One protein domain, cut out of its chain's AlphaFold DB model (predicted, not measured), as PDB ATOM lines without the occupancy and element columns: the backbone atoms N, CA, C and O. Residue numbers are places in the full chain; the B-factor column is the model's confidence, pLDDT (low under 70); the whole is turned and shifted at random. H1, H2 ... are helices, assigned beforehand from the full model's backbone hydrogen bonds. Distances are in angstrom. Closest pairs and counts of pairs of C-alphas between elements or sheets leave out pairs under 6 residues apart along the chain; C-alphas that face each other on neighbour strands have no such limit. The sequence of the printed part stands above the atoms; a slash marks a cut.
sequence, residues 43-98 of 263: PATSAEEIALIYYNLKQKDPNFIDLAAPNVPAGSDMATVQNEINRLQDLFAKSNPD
ATOM      1  N   PRO A  43     162.354 142.648 166.404       82.19
ATOM      2  CA  PRO A  43     162.819 141.362 165.915       82.19
ATOM      3  C   PRO A  43     161.730 140.690 165.068       82.19
ATOM      4  O   PRO A  43     160.539 140.759 165.380       82.19
ATOM      5  N   ALA A  44     162.141 139.987 164.017       81.88
ATOM      6  CA  ALA A  44     161.332 138.965 163.378       81.88
ATOM      7  C   ALA A  44     161.192 137.799 164.368       81.88
ATOM      8  O   ALA A  44     162.170 137.153 164.740       81.88
ATOM      9  N   THR A  45     159.971 137.568 164.833       76.00
ATOM     10  CA  THR A  45     159.658 136.660 165.945       76.00
ATOM     11  C   THR A  45     159.368 135.232 165.490       76.00
ATOM     12  O   THR A  45     159.270 134.330 166.321       76.00
ATOM     13  N   SER A  46     159.230 135.000 164.181       83.56
ATOM     14  CA  SER A  46     158.935 133.679 163.624       83.56
ATOM     15  C   SER A  46     159.601 133.437 162.267       83.56
ATOM     16  O   SER A  46     159.911 134.370 161.525       83.56
ATOM     17  N   ALA A  47     159.773 132.159 161.916       86.00
ATOM     18  CA  ALA A  47     160.257 131.743 160.597       86.00
ATOM     19  C   ALA A  47     159.334 132.221 159.457       86.00
ATOM     20  O   ALA A  47     159.799 132.560 158.371       86.00
ATOM     21  N   GLU A  48     158.029 132.306 159.722       87.12
ATOM     22  CA  GLU A  48     157.046 132.867 158.796       87.12
ATOM     23  C   GLU A  48     157.333 134.340 158.494       87.12
ATOM     24  O   GLU A  48     157.372 134.725 157.328       87.12
ATOM     25  N   GLU A  49     157.606 135.160 159.514       88.75
ATOM     26  CA  GLU A  49     157.934 136.576 159.310       88.75
ATOM     27  C   GLU A  49     159.197 136.755 158.457       88.75
ATOM     28  O   GLU A  49     159.219 137.614 157.579       88.75
ATOM     29  N   ILE A  50     160.219 135.914 158.646       90.56
ATOM     30  CA  ILE A  50     161.438 135.932 157.819       90.56
ATOM     31  C   ILE A  50     161.108 135.614 156.352       90.56
ATOM     32  O   ILE A  50     161.585 136.298 155.444       90.56
ATOM     33  N   ALA A  51     160.256 134.614 156.104       91.38
ATOM     34  CA  ALA A  51     159.801 134.295 154.752       91.38
ATOM     35  C   ALA A  51     159.014 135.461 154.130       91.38
ATOM     36  O   ALA A  51     159.237 135.808 152.971       91.38
ATOM     37  N   LEU A  52     158.128 136.111 154.889       91.19
ATOM     38  CA  LEU A  52     157.365 137.266 154.406       91.19
ATOM     39  C   LEU A  52     158.257 138.483 154.123       91.19
ATOM     40  O   LEU A  52     158.015 139.175 153.136       91.19
ATOM     41  N   ILE A  53     159.306 138.721 154.921       91.94
ATOM     42  CA  ILE A  53     160.335 139.738 154.636       91.94
ATOM     43  C   ILE A  53     160.988 139.463 153.277       91.94
ATOM     44  O   ILE A  53     161.083 140.372 152.451       91.94
ATOM     45  N   TYR A  54     161.378 138.211 153.007       93.69
ATOM     46  CA  TYR A  54     161.937 137.814 151.711       93.69
ATOM     47  C   TYR A  54     160.983 138.140 150.550       93.69
ATOM     48  O   TYR A  54     161.376 138.817 149.599       93.69
ATOM     49  N   TYR A  55     159.718 137.716 150.634       93.25
ATOM     50  CA  TYR A  55     158.730 137.961 149.577       93.25
ATOM     51  C   TYR A  55     158.431 139.455 149.370       93.25
ATOM     52  O   TYR A  55     158.262 139.899 148.232       93.25
ATOM     53  N   ASN A  56     158.425 140.242 150.449       92.69
ATOM     54  CA  ASN A  56     158.177 141.679 150.387       92.69
ATOM     55  C   ASN A  56     159.332 142.408 149.681       92.69
ATOM     56  O   ASN A  56     159.097 143.152 148.730       92.69
ATOM     57  N   LEU A  57     160.583 142.089 150.036       92.00
ATOM     58  CA  LEU A  57     161.776 142.614 149.357       92.00
ATOM     59  C   LEU A  57     161.831 142.219 147.876       92.00
ATOM     60  O   LEU A  57     162.294 142.989 147.036       92.00
ATOM     61  N   LYS A  58     161.325 141.029 147.540       91.88
ATOM     62  CA  LYS A  58     161.163 140.563 146.156       91.88
ATOM     63  C   LYS A  58     160.017 141.239 145.402       91.88
ATOM     64  O   LYS A  58     159.914 141.018 144.195       91.88
ATOM     65  N   GLN A  59     159.170 142.011 146.085       87.75
ATOM     66  CA  GLN A  59     157.940 142.602 145.547       87.75
ATOM     67  C   GLN A  59     157.060 141.555 144.850       87.75
ATOM     68  O   GLN A  59     156.503 141.789 143.778       87.75
ATOM     69  N   LYS A  60     156.985 140.360 145.442       87.12
ATOM     70  CA  LYS A  60     156.285 139.211 144.872       87.12
ATOM     71  C   LYS A  60     155.398 138.580 145.925       87.12
ATOM     72  O   LYS A  60     155.882 138.192 146.985       87.12
ATOM     73  N   ASP A  61     154.127 138.404 145.587       87.25
ATOM     74  CA  ASP A  61     153.194 137.722 146.472       87.25
ATOM     75  C   ASP A  61     153.634 136.266 146.696       87.25
ATOM     76  O   ASP A  61     153.928 135.545 145.728       87.25
ATOM     77  N   PRO A  62     153.685 135.800 147.955       87.44
ATOM     78  CA  PRO A  62     153.913 134.395 148.229       87.44
ATOM     79  C   PRO A  62     152.723 133.553 147.770       87.44
ATOM     80  O   PRO A  62     151.576 134.001 147.726       87.44
ATOM     81  N   ASN A  63     152.971 132.266 147.525       88.38
ATOM     82  CA  ASN A  63     151.875 131.310 147.454       88.38
ATOM     83  C   ASN A  63     151.329 131.070 148.871       88.38
ATOM     84  O   ASN A  63     151.789 130.181 149.586       88.38
ATOM     85  N   PHE A  64     150.347 131.875 149.279       87.44
ATOM     86  CA  PHE A  64     149.746 131.810 150.613       87.44
ATOM     87  C   PHE A  64     149.126 130.448 150.938       87.44
ATOM     88  O   PHE A  64     149.090 130.067 152.102       87.44
ATOM     89  N   ILE A  65     148.681 129.690 149.929       84.56
ATOM     90  CA  ILE A  65     148.165 128.329 150.131       84.56
ATOM     91  C   ILE A  65     149.297 127.397 150.570       84.56
ATOM     92  O   ILE A  65     149.128 126.639 151.522       84.56
ATOM     93  N   ASP A  66     150.452 127.472 149.897       82.19
ATOM     94  CA  ASP A  66     151.628 126.688 150.285       82.19
ATOM     95  C   ASP A  66     152.088 127.074 151.698       82.19
ATOM     96  O   ASP A  66     152.355 126.179 152.496       82.19
ATOM     97  N   LEU A  67     152.100 128.376 152.021       82.38
ATOM     98  CA  LEU A  67     152.479 128.881 153.347       82.38
ATOM     99  C   LEU A  67     151.507 128.473 154.463       82.38
ATOM    100  O   LEU A  67     151.955 128.169 155.567       82.38
ATOM    101  N   ALA A  68     150.202 128.440 154.191       80.62
ATOM    102  CA  ALA A  68     149.178 128.073 155.167       80.62
ATOM    103  C   ALA A  68     149.139 126.566 155.462       80.62
ATOM    104  O   ALA A  68     148.782 126.162 156.569       80.62
ATOM    105  N   ALA A  69     149.491 125.722 154.484       73.19
ATOM    106  CA  ALA A  69     149.267 124.276 154.542       73.19
ATOM    107  C   ALA A  69     149.807 123.573 155.810       73.19
ATOM    108  O   ALA A  69     149.114 122.690 156.314       73.19
ATOM    109  N   PRO A  70     150.978 123.930 156.375       72.00
ATOM    110  CA  PRO A  70     151.487 123.274 157.587       72.00
ATOM    111  C   PRO A  70     150.808 123.723 158.885       72.00
ATOM    112  O   PRO A  70     150.826 122.980 159.864       72.00
ATOM    113  N   ASN A  71     150.215 124.919 158.897       71.50
ATOM    114  CA  ASN A  71     149.542 125.485 160.070       71.50
ATOM    115  C   ASN A  71     148.080 125.030 160.175       71.50
ATOM    116  O   ASN A  71     147.420 125.267 161.187       71.50
ATOM    117  N   VAL A  72     147.568 124.360 159.140       78.62
ATOM    118  CA  VAL A  72     146.194 123.872 159.081       78.62
ATOM    119  C   VAL A  72     146.179 122.350 159.279       78.62
ATOM    120  O   VAL A  72     146.771 121.625 158.477       78.62
ATOM    121  N   PRO A  73     145.495 121.818 160.313       79.75
ATOM    122  CA  PRO A  73     145.400 120.378 160.536       79.75
ATOM    123  C   PRO A  73     144.862 119.622 159.315       79.75
ATOM    124  O   PRO A  73     143.951 120.089 158.624       79.75
ATOM    125  N   ALA A  74     145.379 118.416 159.076       77.62
ATOM    126  CA  ALA A  74     144.904 117.569 157.987       77.62
ATOM    127  C   ALA A  74     143.397 117.285 158.134       77.62
ATOM    128  O   ALA A  74     142.938 116.847 159.189       77.62
ATOM    129  N   GLY A  75     142.631 117.529 157.067       76.62
ATOM    130  CA  GLY A  75     141.171 117.375 157.071       76.62
ATOM    131  C   GLY A  75     140.391 118.578 157.613       76.62
ATOM    132  O   GLY A  75     139.178 118.465 157.779       76.62
ATOM    133  N   SER A  76     141.051 119.713 157.872       84.81
ATOM    134  CA  SER A  76     140.357 120.968 158.189       84.81
ATOM    135  C   SER A  76     139.444 121.412 157.046       84.81
ATOM    136  O   SER A  76     139.691 121.116 155.875       84.81
ATOM    137  N   ASP A  77     138.386 122.143 157.392       85.94
ATOM    138  CA  ASP A  77     137.477 122.704 156.404       85.94
ATOM    139  C   ASP A  77     138.121 123.852 155.603       85.94
ATOM    140  O   ASP A  77     139.132 124.451 155.983       85.94
ATOM    141  N   MET A  78     137.503 124.180 154.467       84.75
ATOM    142  CA  MET A  78     137.968 125.272 153.606       84.75
ATOM    143  C   MET A  78     137.944 126.634 154.314       84.75
ATOM    144  O   MET A  78     138.728 127.511 153.963       84.75
ATOM    145  N   ALA A  79     137.069 126.820 155.308       88.19
ATOM    146  CA  ALA A  79     136.984 128.061 156.071       88.19
ATOM    147  C   ALA A  79     138.229 128.275 156.946       88.19
ATOM    148  O   ALA A  79     138.772 129.375 156.979       88.19
ATOM    149  N   THR A  80     138.725 127.221 157.597       86.50
ATOM    150  CA  THR A  80     139.954 127.252 158.402       86.50
ATOM    151  C   THR A  80     141.171 127.565 157.537       86.50
ATOM    152  O   THR A  80     141.963 128.436 157.891       86.50
ATOM    153  N   VAL A  81     141.280 126.923 156.368       86.75
ATOM    154  CA  VAL A  81     142.346 127.215 155.396       86.75
ATOM    155  C   VAL A  81     142.287 128.677 154.950       86.75
ATOM    156  O   VAL A  81     143.305 129.365 154.942       86.75
ATOM    157  N   GLN A  82     141.094 129.176 154.616       89.81
ATOM    158  CA  GLN A  82     140.927 130.553 154.158       89.81
ATOM    159  C   GLN A  82     141.241 131.576 155.256       89.81
ATOM    160  O   GLN A  82     141.831 132.611 154.964       89.81
ATOM    161  N   ASN A  83     140.885 131.295 156.511       91.56
ATOM    162  CA  ASN A  83     141.216 132.169 157.637       91.56
ATOM    163  C   ASN A  83     142.732 132.301 157.823       91.56
ATOM    164  O   ASN A  83     143.217 133.407 158.050       91.56
ATOM    165  N   GLU A  84     143.477 131.204 157.677       90.38
ATOM    166  CA  GLU A  84     144.938 131.237 157.753       90.38
ATOM    167  C   GLU A  84     145.556 131.998 156.573       90.38
ATOM    168  O   GLU A  84     146.445 132.825 156.766       90.38
ATOM    169  N   ILE A  85     145.034 131.807 155.356       91.12
ATOM    170  CA  ILE A  85     145.447 132.592 154.181       91.12
ATOM    171  C   ILE A  85     145.219 134.088 154.418       91.12
ATOM    172  O   ILE A  85     146.122 134.885 154.173       91.12
ATOM    173  N   ASN A  86     144.046 134.471 154.930       92.50
ATOM    174  CA  ASN A  86     143.730 135.870 155.217       92.50
ATOM    175  C   ASN A  86     144.675 136.443 156.287       92.50
ATOM    176  O   ASN A  86     145.183 137.549 156.124       92.50
ATOM    177  N   ARG A  87     144.974 135.676 157.349       92.56
ATOM    178  CA  ARG A  87     145.946 136.074 158.382       92.56
ATOM    179  C   ARG A  87     147.329 136.332 157.777       92.56
ATOM    180  O   ARG A  87     147.956 137.334 158.110       92.56
ATOM    181  N   LEU A  88     147.797 135.448 156.894       90.38
ATOM    182  CA  LEU A  88     149.089 135.592 156.219       90.38
ATOM    183  C   LEU A  88     149.116 136.790 155.264       90.38
ATOM    184  O   LEU A  88     150.124 137.489 155.199       90.38
ATOM    185  N   GLN A  89     148.025 137.047 154.543       91.44
ATOM    186  CA  GLN A  89     147.889 138.218 153.673       91.44
ATOM    187  C   GLN A  89     147.918 139.520 154.475       91.44
ATOM    188  O   GLN A  89     148.649 140.441 154.114       91.44
ATOM    189  N   ASP A  90     147.190 139.577 155.592       90.56
ATOM    190  CA  ASP A  90     147.205 140.723 156.501       90.56
ATOM    191  C   ASP A  90     148.599 140.951 157.095       90.56
ATOM    192  O   ASP A  90     149.050 142.092 157.208       90.56
ATOM    193  N   LEU A  91     149.294 139.871 157.469       88.00
ATOM    194  CA  LEU A  91     150.660 139.948 157.979       88.00
ATOM    195  C   LEU A  91     151.638 140.417 156.896       88.00
ATOM    196  O   LEU A  91     152.483 141.263 157.169       88.00
ATOM    197  N   PHE A  92     151.501 139.923 155.665       89.75
ATOM    198  CA  PHE A  92     152.323 140.337 154.528       89.75
ATOM    199  C   PHE A  92     152.124 141.814 154.181       89.75
ATOM    200  O   PHE A  92     153.101 142.536 154.011       89.75
ATOM    201  N   ALA A  93     150.872 142.280 154.147       86.25
ATOM    202  CA  ALA A  93     150.533 143.674 153.867       86.25
ATOM    203  C   ALA A  93     151.066 144.645 154.933       86.25
ATOM    204  O   ALA A  93     151.361 145.797 154.629       86.25
ATOM    205  N   LYS A  94     151.196 144.181 156.182       83.31
ATOM    206  CA  LYS A  94     151.775 144.941 157.301       83.31
ATOM    207  C   LYS A  94     153.282 144.731 157.455       83.31
ATOM    208  O   LYS A  94     153.905 145.415 158.263       83.31
ATOM    209  N   SER A  95     153.864 143.779 156.728       81.62
ATOM    210  CA  SER A  95     155.290 143.487 156.799       81.62
ATOM    211  C   SER A  95     156.058 144.643 156.173       81.62
ATOM    212  O   SER A  95     155.970 144.880 154.969       81.62
ATOM    213  N   ASN A  96     156.809 145.361 156.997       80.38
ATOM    214  CA  ASN A  96     157.786 146.333 156.545       80.38
ATOM    215  C   ASN A  96     159.188 145.762 156.821       80.38
ATOM    216  O   ASN A  96     159.582 145.681 157.987       80.38
ATOM    217  N   PRO A  97     159.943 145.348 155.785       80.25
ATOM    218  CA  PRO A  97     161.310 144.862 155.951       80.25
ATOM    219  C   PRO A  97     162.220 145.855 156.680       80.25
ATOM    220  O   PRO A  97     163.073 145.432 157.455       80.25
ATOM    221  N   ASP A  98     162.002 147.159 156.490       78.25
ATOM    222  CA  ASP A  98     162.852 148.207 157.059       78.25
ATOM    223  C   ASP A  98     162.635 148.409 158.562       78.25
ATOM    224  O   ASP A  98     163.501 148.973 159.224       78.25
TER     225      ASP A  98
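What this domain is: This is residues 43 to 98 of the 263 residues of an uncharacterized protein of Alphaproteobacteria bacterium (UniProt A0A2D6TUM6). One long helix, H3, makes the longest axis, and two shorter helices lie over one side of it: H1 slants across near the last residues of H3, and the small H2 packs on H3 nearer its middle. Beyond H2 the chain loops out and turns back into H3, and residues 74 to 79, of which 78 and 79 belong to H3, stick out at that end. The printed part has 56 residues with three named helices, in the order H1, H2, H3, and no named strand; the class is all helix. The whole is compact, with a radius of gyration of the C-alphas of 11.6 A, yet elongated, spanning 37 by 20 by 15 A.

Where its parts are: H1 takes residues 47 to 57 and is 15.7 A long from first to last C-alpha, beginning at C-alpha 47 at (160.257, 131.743, 160.597). H2 takes residues 64 to 68 and is 5.9 A long. H3 takes residues 78 to 94 and is 24.3 A long, from C-alpha 78 at (137.968, 125.272, 153.606) to C-alpha 94 at (151.775, 144.941, 157.301).

How they stand to each other: H1 and H3 are close but not clearly touching; their closest C-alphas, those of Leu 52 and Phe 92, are 5.9 A apart. Their lines stand at a steep tilt of 57 degrees, and they run the same way. H1 and H2 are only just apart, their closest C-alphas being 8.2 A from each other. H2 and H3 touch, and their closest C-alphas, those of Phe 64 and Ile 85, are 5.6 A apart. In H1, H2 and H3 every O i to N i+4 pair is within hydrogen-bond range.

The domain as a whole: The two C-alphas farthest apart are those of Gly 75 and Asp 98, at 37.7 A. The printed part has no cut. The links from H1 to H2, with 6 residues, and from H2 to H3, with 9, are short. The mean pLDDT of the printed part is 85.8, and no printed residue is under 70.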